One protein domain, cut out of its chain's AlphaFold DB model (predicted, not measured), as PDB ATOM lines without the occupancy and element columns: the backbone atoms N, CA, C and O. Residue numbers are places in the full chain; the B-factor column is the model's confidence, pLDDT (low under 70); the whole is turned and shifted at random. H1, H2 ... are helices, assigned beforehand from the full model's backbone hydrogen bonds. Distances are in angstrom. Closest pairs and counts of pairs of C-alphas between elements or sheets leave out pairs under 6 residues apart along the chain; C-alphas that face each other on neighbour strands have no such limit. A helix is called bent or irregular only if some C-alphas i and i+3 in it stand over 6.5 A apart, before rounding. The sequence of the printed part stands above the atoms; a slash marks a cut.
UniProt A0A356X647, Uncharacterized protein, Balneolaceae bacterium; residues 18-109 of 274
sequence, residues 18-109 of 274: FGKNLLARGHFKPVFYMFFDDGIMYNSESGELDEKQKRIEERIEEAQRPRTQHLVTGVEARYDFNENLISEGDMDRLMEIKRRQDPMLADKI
ATOM      1  N   PHE A  18     181.583 152.118 247.977       74.75
ATOM      2  CA  PHE A  18     180.210 152.129 248.459       74.75
ATOM      3  C   PHE A  18     180.135 151.916 249.977       74.75
ATOM      4  O   PHE A  18     179.553 152.745 250.676       74.75
ATOM      5  N   GLY A  19     180.810 150.887 250.504       79.06
ATOM      6  CA  GLY A  19     180.862 150.619 251.946       79.06
ATOM      7  C   GLY A  19     181.462 151.778 252.749       79.06
ATOM      8  O   GLY A  19     180.904 152.175 253.767       79.06
ATOM      9  N   LYS A  20     182.538 152.406 252.252       83.19
ATOM     10  CA  LYS A  20     183.128 153.613 252.866       83.19
ATOM     11  C   LYS A  20     182.133 154.768 252.941       83.19
ATOM     12  O   LYS A  20     182.088 155.467 253.947       83.19
ATOM     13  N   ASN A  21     181.337 154.970 251.891       82.00
ATOM     14  CA  ASN A  21     180.324 156.022 251.846       82.00
ATOM     15  C   ASN A  21     179.197 155.761 252.859       82.00
ATOM     16  O   ASN A  21     178.808 156.667 253.590       82.00
ATOM     17  N   LEU A  22     178.704 154.522 252.950       82.19
ATOM     18  CA  LEU A  22     177.680 154.164 253.933       82.19
ATOM     19  C   LEU A  22     178.197 154.255 255.377       82.19
ATOM     20  O   LEU A  22     177.471 154.737 256.247       82.19
ATOM     21  N   LEU A  23     179.453 153.859 255.620       87.94
ATOM     22  CA  LEU A  23     180.109 154.016 256.920       87.94
ATOM     23  C   LEU A  23     180.243 155.495 257.294       87.94
ATOM     24  O   LEU A  23     179.886 155.878 258.403       87.94
ATOM     25  N   ALA A  24     180.686 156.341 256.359       89.06
ATOM     26  CA  ALA A  24     180.813 157.783 256.582       89.06
ATOM     27  C   ALA A  24     179.472 158.463 256.908       89.06
ATOM     28  O   ALA A  24     179.452 159.487 257.586       89.06
ATOM     29  N   ARG A  25     178.350 157.892 256.453       89.56
ATOM     30  CA  ARG A  25     176.989 158.357 256.772       89.56
ATOM     31  C   ARG A  25     176.413 157.750 258.055       89.56
ATOM     32  O   ARG A  25     175.306 158.105 258.432       89.56
ATOM     33  N   GLY A  26     177.116 156.815 258.696       89.62
ATOM     34  CA  GLY A  26     176.642 156.112 259.891       89.62
ATOM     35  C   GLY A  26     175.572 155.043 259.636       89.62
ATOM     36  O   GLY A  26     175.054 154.472 260.593       89.62
ATOM     37  N   HIS A  27     175.251 154.747 258.371       87.12
ATOM     38  CA  HIS A  27     174.265 153.723 258.004       87.12
ATOM     39  C   HIS A  27     174.855 152.310 257.954       87.12
ATOM     40  O   HIS A  27     174.108 151.340 258.011       87.12
ATOM     41  N   PHE A  28     176.180 152.173 257.833       84.00
ATOM     42  CA  PHE A  28     176.830 150.865 257.777       84.00
ATOM     43  C   PHE A  28     177.342 150.439 259.153       84.00
ATOM     44  O   PHE A  28     178.315 151.003 259.655       84.00
ATOM     45  N   LYS A  29     176.688 149.432 259.738       86.25
ATOM     46  CA  LYS A  29     177.080 148.763 260.986       86.25
ATOM     47  C   LYS A  29     177.056 147.245 260.753       86.25
ATOM     48  O   LYS A  29     176.035 146.622 261.026       86.25
ATOM     49  N   PRO A  30     178.110 146.662 260.157       79.56
ATOM     50  CA  PRO A  30     178.118 145.236 259.857       79.56
ATOM     51  C   PRO A  30     178.129 144.426 261.158       79.56
ATOM     52  O   PRO A  30     178.964 144.673 262.027       79.56
ATOM     53  N   VAL A  31     177.201 143.476 261.274       80.69
ATOM     54  CA  VAL A  31     177.130 142.497 262.377       80.69
ATOM     55  C   VAL A  31     177.555 141.113 261.885       80.69
ATOM     56  O   VAL A  31     178.268 140.401 262.582       80.69
ATOM     57  N   PHE A  32     177.200 140.785 260.642       78.12
ATOM     58  CA  PHE A  32     177.453 139.493 260.018       78.12
ATOM     59  C   PHE A  32     178.397 139.628 258.820       78.12
ATOM     60  O   PHE A  32     178.511 140.698 258.210       78.12
ATOM     61  N   TYR A  33     179.071 138.536 258.477       77.50
ATOM     62  CA  TYR A  33     179.876 138.407 257.269       77.50
ATOM     63  C   TYR A  33     179.518 137.096 256.569       77.50
ATOM     64  O   TYR A  33     179.109 136.137 257.213       77.50
ATOM     65  N   MET A  34     179.686 137.063 255.250       74.62
ATOM     66  CA  MET A  34     179.475 135.871 254.434       74.62
ATOM     67  C   MET A  34     180.586 135.796 253.393       74.62
ATOM     68  O   MET A  34     181.018 136.828 252.865       74.62
ATOM     69  N   PHE A  35     181.078 134.590 253.133       76.19
ATOM     70  CA  PHE A  35     182.070 134.349 252.093       76.19
ATOM     71  C   PHE A  35     181.371 133.966 250.795       76.19
ATOM     72  O   PHE A  35     180.368 133.264 250.807       76.19
ATOM     73  N   PHE A  36     181.915 134.428 249.675       77.81
ATOM     74  CA  PHE A  36     181.407 134.149 248.336       77.81
ATOM     75  C   PHE A  36     182.567 133.699 247.466       77.81
ATOM     76  O   PHE A  36     183.684 134.206 247.620       77.81
ATOM     77  N   ASP A  37     182.289 132.790 246.540       74.00
ATOM     78  CA  ASP A  37     183.293 132.255 245.632       74.00
ATOM     79  C   ASP A  37     182.800 132.232 244.185       74.00
ATOM     80  O   ASP A  37     182.592 131.196 243.560       74.00
ATOM     81  N   ASP A  38     182.629 133.430 243.635       72.12
ATOM     82  CA  ASP A  38     182.143 133.628 242.268       72.12
ATOM     83  C   ASP A  38     183.267 133.519 241.210       72.12
ATOM     84  O   ASP A  38     183.098 133.910 240.053       72.12
ATOM     85  N   GLY A  39     184.444 133.010 241.592       71.00
ATOM     86  CA  GLY A  39     185.624 132.905 240.725       71.00
ATOM     87  C   GLY A  39     186.204 131.501 240.595       71.00
ATOM     88  O   GLY A  39     187.040 131.283 239.713       71.00
ATOM     89  N   ILE A  40     185.783 130.558 241.439       75.38
ATOM     90  CA  ILE A  40     186.291 129.191 241.435       75.38
ATOM     91  C   ILE A  40     185.203 128.235 240.951       75.38
ATOM     92  O   ILE A  40     184.146 128.061 241.549       75.38
ATOM     93  N   MET A  41     185.496 127.559 239.844       75.69
ATOM     94  CA  MET A  41     184.702 126.430 239.374       75.69
ATOM     95  C   MET A  41     185.212 125.151 240.045       75.69
ATOM     96  O   MET A  41     186.315 124.700 239.737       75.69
ATOM     97  N   TYR A  42     184.433 124.575 240.961       74.38
ATOM     98  CA  TYR A  42     184.810 123.339 241.660       74.38
ATOM     99  C   TYR A  42     184.574 122.083 240.813       74.38
ATOM    100  O   TYR A  42     185.412 121.187 240.807       74.38
ATOM    101  N   ASN A  43     183.461 122.036 240.070       74.88
ATOM    102  CA  ASN A  43     183.137 120.934 239.165       74.88
ATOM    103  C   ASN A  43     183.410 121.332 237.706       74.88
ATOM    104  O   ASN A  43     182.722 122.194 237.158       74.88
ATOM    105  N   SER A  44     184.391 120.686 237.080       76.56
ATOM    106  CA  SER A  44     184.781 120.931 235.688       76.56
ATOM    107  C   SER A  44     183.756 120.424 234.677       76.56
ATOM    108  O   SER A  44     183.593 121.026 233.618       76.56
ATOM    109  N   GLU A  45     183.012 119.367 235.024       75.69
ATOM    110  CA  GLU A  45     181.955 118.801 234.180       75.69
ATOM    111  C   GLU A  45     180.838 119.822 233.954       75.69
ATOM    112  O   GLU A  45     180.278 119.912 232.866       75.69
ATOM    113  N   SER A  46     180.570 120.659 234.963       74.81
ATOM    114  CA  SER A  46     179.598 121.755 234.862       74.81
ATOM    115  C   SER A  46     180.044 122.875 233.915       74.81
ATOM    116  O   SER A  46     179.219 123.689 233.512       74.81
ATOM    117  N   GLY A  47     181.334 122.936 233.576       73.06
ATOM    118  CA  GLY A  47     181.912 123.896 232.637       73.06
ATOM    119  C   GLY A  47     182.324 123.287 231.299       73.06
ATOM    120  O   GLY A  47     183.062 123.940 230.567       73.06
ATOM    121  N   GLU A  48     181.905 122.051 231.000       77.12
ATOM    122  CA  GLU A  48     182.306 121.304 229.796       77.12
ATOM    123  C   GLU A  48     183.836 121.141 229.655       77.12
ATOM    124  O   GLU A  48     184.375 120.987 228.557       77.12
ATOM    125  N   LEU A  49     184.556 121.166 230.779       75.00
ATOM    126  CA  LEU A  49     185.999 120.978 230.828       75.00
ATOM    127  C   LEU A  49     186.318 119.538 231.238       75.00
ATOM    128  O   LEU A  49     186.036 119.115 232.361       75.00
ATOM    129  N   ASP A  50     186.967 118.802 230.337       74.56
ATOM    130  CA  ASP A  50     187.576 117.508 230.650       74.56
ATOM    131  C   ASP A  50     188.972 117.745 231.248       74.56
ATOM    132  O   ASP A  50     189.961 117.959 230.535       74.56
ATOM    133  N   GLU A  51     189.051 117.792 232.580       73.31
ATOM    134  CA  GLU A  51     190.305 117.986 233.304       73.31
ATOM    135  C   GLU A  51     190.655 116.784 234.186       73.31
ATOM    136  O   GLU A  51     189.827 116.181 234.862       73.31
ATOM    137  N   LYS A  52     191.942 116.425 234.205       72.81
ATOM    138  CA  LYS A  52     192.443 115.380 235.106       72.81
ATOM    139  C   LYS A  52     192.499 115.931 236.530       72.81
ATOM    140  O   LYS A  52     193.018 117.025 236.719       72.81
ATOM    141  N   GLN A  53     192.118 115.122 237.523       66.94
ATOM    142  CA  GLN A  53     192.040 115.466 238.957       66.94
ATOM    143  C   GLN A  53     193.186 116.345 239.506       66.94
ATOM    144  O   GLN A  53     192.943 117.229 240.316       66.94
ATOM    145  N   LYS A  54     194.435 116.147 239.060       71.88
ATOM    146  CA  LYS A  54     195.591 116.941 239.529       71.88
ATOM    147  C   LYS A  54     195.634 118.386 239.017       71.88
ATOM    148  O   LYS A  54     196.288 119.214 239.628       71.88
ATOM    149  N   ARG A  55     194.969 118.694 237.903       75.94
ATOM    150  CA  ARG A  55     194.952 120.048 237.319       75.94
ATOM    151  C   ARG A  55     193.953 120.983 237.998       75.94
ATOM    152  O   ARG A  55     194.069 122.193 237.844       75.94
ATOM    153  N   ILE A  56     193.019 120.422 238.767       77.25
ATOM    154  CA  ILE A  56     192.031 121.182 239.537       77.25
ATOM    155  C   ILE A  56     192.744 122.072 240.560       77.25
ATOM    156  O   ILE A  56     192.465 123.263 240.641       77.25
ATOM    157  N   GLU A  57     193.702 121.505 241.299       81.62
ATOM    158  CA  GLU A  57     194.478 122.216 242.320       81.62
ATOM    159  C   GLU A  57     195.224 123.416 241.721       81.62
ATOM    160  O   GLU A  57     195.020 124.545 242.158       81.62
ATOM    161  N   GLU A  58     195.991 123.188 240.648       82.12
ATOM    162  CA  GLU A  58     196.735 124.240 239.941       82.12
ATOM    163  C   GLU A  58     195.803 125.371 239.470       82.12
ATOM    164  O   GLU A  58     196.083 126.552 239.680       82.12
ATOM    165  N   ARG A  59     194.646 125.023 238.896       82.38
ATOM    166  CA  ARG A  59     193.659 125.997 238.414       82.38
ATOM    167  C   ARG A  59     193.066 126.835 239.547       82.38
ATOM    168  O   ARG A  59     192.899 128.044 239.383       82.38
ATOM    169  N   ILE A  60     192.733 126.210 240.676       81.31
ATOM    170  CA  ILE A  60     192.174 126.907 241.842       81.31
ATOM    171  C   ILE A  60     193.220 127.857 242.440       81.31
ATOM    172  O   ILE A  60     192.903 129.020 242.691       81.31
ATOM    173  N   GLU A  61     194.467 127.413 242.611       79.81
ATOM    174  CA  GLU A  61     195.555 128.254 243.135       79.81
ATOM    175  C   GLU A  61     195.855 129.467 242.234       79.81
ATOM    176  O   GLU A  61     196.160 130.569 242.712       79.81
ATOM    177  N   GLU A  62     195.753 129.298 240.916       80.38
ATOM    178  CA  GLU A  62     195.956 130.384 239.958       80.38
ATOM    179  C   GLU A  62     194.789 131.381 239.925       80.38
ATOM    180  O   GLU A  62     195.030 132.585 239.770       80.38
ATOM    181  N   ALA A  63     193.552 130.912 240.120       79.19
ATOM    182  CA  ALA A  63     192.338 131.728 240.065       79.19
ATOM    183  C   ALA A  63     192.169 132.682 241.264       79.19
ATOM    184  O   ALA A  63     191.450 133.682 241.159       79.19
ATOM    185  N   GLN A  64     192.842 132.418 242.389       76.00
ATOM    186  CA  GLN A  64     192.717 133.217 243.610       76.00
ATOM    187  C   GLN A  64     193.132 134.682 243.406       76.00
ATOM    188  O   GLN A  64     194.236 135.008 242.951       76.00
ATOM    189  N   ARG A  65     192.247 135.593 243.824       75.62
ATOM    190  CA  ARG A  65     192.462 137.046 243.800       75.62
ATOM    191  C   ARG A  65     192.549 137.579 245.235       75.62
ATOM    192  O   ARG A  65     191.526 137.914 245.818       75.62
ATOM    193  N   PRO A  66     193.757 137.728 245.800       72.38
ATOM    194  CA  PRO A  66     193.935 138.105 247.207       72.38
ATOM    195  C   PRO A  66     193.663 139.588 247.498       72.38
ATOM    196  O   PRO A  66     193.666 140.010 248.650       72.38
ATOM    197  N   ARG A  67     193.454 140.412 246.464       74.12
ATOM    198  CA  ARG A  67     193.113 141.828 246.617       74.12
ATOM    199  C   ARG A  67     191.639 142.053 246.343       74.12
ATOM    200  O   ARG A  67     191.099 141.546 245.362       74.12
ATOM    201  N   THR A  68     191.035 142.917 247.151       71.56
ATOM    202  CA  THR A  68     189.663 143.376 246.947       71.56
ATOM    203  C   THR A  68     189.499 143.995 245.560       71.56
ATOM    204  O   THR A  68     190.213 144.931 245.186       71.56
ATOM    205  N   GLN A  69     188.524 143.506 244.802       71.06
ATOM    206  CA  GLN A  69     188.128 144.118 243.540       71.06
ATOM    207  C   GLN A  69     187.223 145.317 243.835       71.06
ATOM    208  O   GLN A  69     186.139 145.179 244.390       71.06
ATOM    209  N   HIS A  70     187.682 146.523 243.502       67.31
ATOM    210  CA  HIS A  70     186.902 147.747 243.726       67.31
ATOM    211  C   HIS A  70     185.945 148.071 242.571       67.31
ATOM    212  O   HIS A  70     184.993 148.832 242.749       67.31
ATOM    213  N   LEU A  71     186.208 147.511 241.391       67.81
ATOM    214  CA  LEU A  71     185.418 147.675 240.180       67.81
ATOM    215  C   LEU A  71     185.078 146.288 239.653       67.81
ATOM    216  O   LEU A  71     185.968 145.468 239.460       67.81
ATOM    217  N   VAL A  72     183.787 146.057 239.452       65.62
ATOM    218  CA  VAL A  72     183.236 144.780 238.986       65.62
ATOM    219  C   VAL A  72     183.101 144.805 237.470       65.62
ATOM    220  O   VAL A  72     183.457 143.861 236.779       65.62
ATOM    221  N   THR A  73     182.616 145.930 236.949       67.12
ATOM    222  CA  THR A  73     182.501 146.186 235.520       67.12
ATOM    223  C   THR A  73     183.596 147.125 235.062       67.12
ATOM    224  O   THR A  73     183.872 148.142 235.707       67.12
ATOM    225  N   GLY A  74     184.202 146.776 233.929       67.88
ATOM    226  CA  GLY A  74     185.090 147.671 233.203       67.88
ATOM    227  C   GLY A  74     184.356 148.943 232.786       67.88
ATOM    228  O   GLY A  74     183.136 148.956 232.621       67.88
ATOM    229  N   VAL A  75     185.113 150.026 232.626       70.06
ATOM    230  CA  VAL A  75     184.570 151.306 232.146       70.06
ATOM    231  C   VAL A  75     183.973 151.146 230.744       70.06
ATOM    232  O   VAL A  75     182.930 151.724 230.469       70.06
ATOM    233  N   GLU A  76     184.585 150.301 229.914       72.12
ATOM    234  CA  GLU A  76     184.136 149.968 228.555       72.12
ATOM    235  C   GLU A  76     182.793 149.229 228.564       72.12
ATOM    236  O   GLU A  76     181.831 149.717 227.992       72.12
ATOM    237  N   ALA A  77     182.657 148.150 229.343       69.69
ATOM    238  CA  ALA A  77     181.388 147.418 229.448       69.69
ATOM    239  C   ALA A  77     180.219 148.297 229.936       69.69
ATOM    240  O   ALA A  77     179.070 148.092 229.554       69.69
ATOM    241  N   ARG A  78     180.502 149.293 230.790       68.75
ATOM    242  CA  ARG A  78     179.501 150.294 231.197       68.75
ATOM    243  C   ARG A  78     179.161 151.262 230.075       68.75
ATOM    244  O   ARG A  78     178.015 151.684 229.982       68.75
ATOM    245  N   TYR A  79     180.159 151.659 229.294       71.31
ATOM    246  CA  TYR A  79     179.970 152.530 228.148       71.31
ATOM    247  C   TYR A  79     179.072 151.848 227.111       71.31
ATOM    248  O   TYR A  79     178.048 152.421 226.762       71.31
ATOM    249  N   ASP A  80     179.370 150.599 226.752       75.00
ATOM    250  CA  ASP A  80     178.593 149.823 225.779       75.00
ATOM    251  C   ASP A  80     177.146 149.603 226.250       75.00
ATOM    252  O   ASP A  80     176.196 149.792 225.493       75.00
ATOM    253  N   PHE A  81     176.951 149.263 227.532       70.00
ATOM    254  CA  PHE A  81     175.614 149.101 228.113       70.00
ATOM    255  C   PHE A  81     174.800 150.401 228.069       70.00
ATOM    256  O   PHE A  81     173.627 150.393 227.701       70.00
ATOM    257  N   ASN A  82     175.429 151.527 228.411       72.06
ATOM    258  CA  ASN A  82     174.774 152.829 228.351       72.06
ATOM    259  C   ASN A  82     174.490 153.255 226.907       72.06
ATOM    260  O   ASN A  82     173.443 153.839 226.651       72.06
ATOM    261  N   GLU A  83     175.393 152.976 225.964       76.69
ATOM    262  CA  GLU A  83     175.189 153.271 224.545       76.69
ATOM    263  C   GLU A  83     173.993 152.492 223.988       76.69
ATOM    264  O   GLU A  83     173.144 153.085 223.321       76.69
ATOM    265  N   ASN A  84     173.863 151.214 224.354       76.00
ATOM    266  CA  ASN A  84     172.711 150.392 223.989       76.00
ATOM    267  C   ASN A  84     171.405 150.962 224.562       76.00
ATOM    268  O   ASN A  84     170.476 151.204 223.797       76.00
ATOM    269  N   LEU A  85     171.358 151.304 225.854       75.06
ATOM    270  CA  LEU A  85     170.168 151.910 226.474       75.06
ATOM    271  C   LEU A  85     169.797 153.276 225.870       75.06
ATOM    272  O   LEU A  85     168.620 153.603 225.727       75.06
ATOM    273  N   ILE A  86     170.793 154.082 225.486       77.94
ATOM    274  CA  ILE A  86     170.574 155.345 224.765       77.94
ATOM    275  C   ILE A  86     170.017 155.068 223.364       77.94
ATOM    276  O   ILE A  86     169.176 155.824 222.877       77.94
ATOM    277  N   SER A  87     170.491 154.015 222.695       77.62
ATOM    278  CA  SER A  87     170.024 153.632 221.359       77.62
ATOM    279  C   SER A  87     168.601 153.061 221.368       77.62
ATOM    280  O   SER A  87     167.843 153.317 220.434       77.62
ATOM    281  N   GLU A  88     168.227 152.365 222.443       80.94
ATOM    282  CA  GLU A  88     166.890 151.804 222.681       80.94
ATOM    283  C   GLU A  88     165.881 152.874 223.140       80.94
ATOM    284  O   GLU A  88     164.675 152.673 223.032       80.94
ATOM    285  N   GLY A  89     166.365 154.054 223.551       77.69
ATOM    286  CA  GLY A  89     165.543 155.205 223.936       77.69
ATOM    287  C   GLY A  89     165.161 155.242 225.418       77.69
ATOM    288  O   GLY A  89     164.450 156.154 225.836       77.69
ATOM    289  N   ASP A  90     165.673 154.305 226.215       74.00
ATOM    290  CA  ASP A  90     165.380 154.178 227.645       74.00
ATOM    291  C   ASP A  90     166.218 155.129 228.522       74.00
ATOM    292  O   ASP A  90     165.932 155.310 229.709       74.00
ATOM    293  N   MET A  91     167.255 155.768 227.959       67.19
ATOM    294  CA  MET A  91     168.118 156.707 228.682       67.19
ATOM    295  C   MET A  91     168.462 157.966 227.869       67.19
ATOM    296  O   MET A  91     168.948 157.898 226.740       67.19
ATOM    297  N   ASP A  92     168.291 159.143 228.481       70.00
ATOM    298  CA  ASP A  92     168.687 160.424 227.888       70.00
ATOM    299  C   ASP A  92     170.212 160.620 227.900       70.00
ATOM    300  O   ASP A  92     170.877 160.455 228.926       70.00
ATOM    301  N   ARG A  93     170.767 161.123 226.786       62.84
ATOM    302  CA  ARG A  93     172.208 161.435 226.615       62.84
ATOM    303  C   ARG A  93     172.783 162.424 227.641       62.84
ATOM    304  O   ARG A  93     173.999 162.562 227.738       62.84
ATOM    305  N   LEU A  94     171.924 163.144 228.360       58.72
ATOM    306  CA  LEU A  94     172.280 164.198 229.316       58.72
ATOM    307  C   LEU A  94     172.121 163.777 230.785       58.72
ATOM    308  O   LEU A  94     172.227 164.631 231.667       58.72
ATOM    309  N   MET A  95     171.890 162.493 231.085       56.81
ATOM    310  CA  MET A  95     171.871 162.053 232.480       56.81
ATOM    311  C   MET A  95     173.252 162.199 233.128       56.81
ATOM    312  O   MET A  95     174.274 161.734 232.622       56.81
ATOM    313  N   GLU A  96     173.271 162.839 234.297       53.81
ATOM    314  CA  GLU A  96     174.442 162.908 235.160       53.81
ATOM    315  C   GLU A  96     174.895 161.477 235.484       53.81
ATOM    316  O   GLU A  96     174.103 160.672 235.980       53.81
ATOM    317  N   ILE A  97     176.159 161.143 235.187       52.84
ATOM    318  CA  ILE A  97     176.733 159.822 235.472       52.84
ATOM    319  C   ILE A  97     176.622 159.585 236.979       52.84
ATOM    320  O   ILE A  97     177.469 160.025 237.767       52.84
ATOM    321  N   LYS A  98     175.575 158.876 237.408       50.62
ATOM    322  CA  LYS A  98     175.439 158.452 238.794       50.62
ATOM    323  C   LYS A  98     176.630 157.543 239.072       50.62
ATOM    324  O   LYS A  98     176.686 156.410 238.618       50.62
ATOM    325  N   ARG A  99     177.594 158.021 239.867       51.75
ATOM    326  CA  ARG A  99     178.763 157.240 240.333       51.75
ATOM    327  C   ARG A  99     178.391 156.032 241.208       51.75
ATOM    328  O   ARG A  99     179.270 155.417 241.808       51.75
ATOM    329  N   ARG A 100     177.104 155.715 241.346       53.16
ATOM    330  CA  ARG A 100     176.645 154.544 242.081       53.16
ATOM    331  C   ARG A 100     176.812 153.339 241.162       53.16
ATOM    332  O   ARG A 100     176.352 153.364 240.028       53.16
ATOM    333  N   GLN A 101     177.521 152.319 241.639       53.06
ATOM    334  CA  GLN A 101     177.379 150.983 241.066       53.06
ATOM    335  C   GLN A 101     175.890 150.638 241.074       53.06
ATOM    336  O   GLN A 101     175.213 150.907 242.069       53.06
ATOM    337  N   ASP A 102     175.398 150.127 239.950       56.00
ATOM    338  CA  ASP A 102     174.042 149.609 239.860       56.00
ATOM    339  C   ASP A 102     173.881 148.504 240.922       56.00
ATOM    340  O   ASP A 102     174.687 147.564 240.923       56.00
ATOM    341  N   PRO A 103     172.921 148.629 241.859       55.91
ATOM    342  CA  PRO A 103     172.677 147.622 242.886       55.91
ATOM    343  C   PRO A 103     172.499 146.216 242.300       55.91
ATOM    344  O   PRO A 103     173.056 145.267 242.844       55.91
ATOM    345  N   MET A 104     171.844 146.088 241.136       55.81
ATOM    346  CA  MET A 104     171.633 144.788 240.482       55.81
ATOM    347  C   MET A 104     172.942 144.105 240.075       55.81
ATOM    348  O   MET A 104     173.001 142.886 239.934       55.81
ATOM    349  N   LEU A 105     173.999 144.884 239.853       58.47
ATOM    350  CA  LEU A 105     175.291 144.378 239.410       58.47
ATOM    351  C   LEU A 105     176.165 143.947 240.590       58.47
ATOM    352  O   LEU A 105     176.977 143.045 240.430       58.47
ATOM    353  N   ALA A 106     175.990 144.560 241.764       57.81
ATOM    354  CA  ALA A 106     176.633 144.111 242.998       57.81
ATOM    355  C   ALA A 106     176.032 142.782 243.486       57.81
ATOM    356  O   ALA A 106     176.784 141.870 243.823       57.81
ATOM    357  N   ASP A 107     174.704 142.645 243.420       58.22
ATOM    358  CA  ASP A 107     173.999 141.427 243.843       58.22
ATOM    359  C   ASP A 107     174.307 140.220 242.938       58.22
ATOM    360  O   ASP A 107     174.328 139.083 243.398       58.22
ATOM    361  N   LYS A 108     174.655 140.443 241.660       61.50
ATOM    362  CA  LYS A 108     175.086 139.368 240.743       61.50
ATOM    363  C   LYS A 108     176.407 138.680 241.131       61.50
ATOM    364  O   LYS A 108     176.640 137.586 240.636       61.50
ATOM    365  N   ILE A 109     177.252 139.314 241.949       63.94
ATOM    366  CA  ILE A 109     178.591 138.820 242.363       63.94
ATOM    367  C   ILE A 109     178.560 138.201 243.768       63.94
ATOM    368  O   ILE A 109     179.581 137.800 244.324       63.94
TER     369      ILE A 109
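What this domain is: This is residues 18 to 109 of the 274 residues of an uncharacterized protein of Balneolaceae bacterium (UniProt A0A356X647). This is an open, flat trace of short helices strung on long links: from H1 a long unnamed stretch runs out to H2 at one far end, and the backbone then comes back to H3. A further loop folds back from H3 to H4, which lies between H1 and H3, and the helices form no packed core. The printed part has 92 residues with four named helices, in the order H1, H2, H3, H4, and no named strand. The class is all helix, though under half of the residues, 37 of the 92, are in named elements. The whole is only just extended, close to loose, with a radius of gyration of the C-alphas of 18.7 A and spans of 53 by 40 by 18 A.

Where its parts are: H1, residues 18 to 24, begins at C-alpha 18 (180.210, 152.129, 248.459). H2, residues 53 to 63, is 16.3 A long; it is neither bent nor irregular, but only just: C-alphas 54 and 57 are 6.1 A apart. H3, residues 75 to 88, is the longest helix at 20.1 A and begins at C-alpha 75 (184.570, 151.306, 232.146). H4, residues 103 to 107, ends at C-alpha 107 (173.999, 141.427, 243.843).

How they stand to each other: H1 is apart from H2, H3 and H4. H2 is apart from H3 and H4, and H3 is apart from H4. Residues 21 to 26, of which 21 to 24 belong to H1, stand free, as do residues 45 to 50 and residues 74 to 81, of which 75 to 81 belong to H3. In H1, H3 and H4 every O i to N i+4 pair is within hydrogen-bond range; in H2, 5 of 7 are.

The domain as a whole: The C-alphas farthest apart, of Lys 54 and Leu 94, are 53.7 A apart. The printed part has no cut, and its three links are long: 28, 11 and 14 residues. Mean pLDDT of the printed part is 72.5, with 26 residues under 70, among them residues 93 to 109.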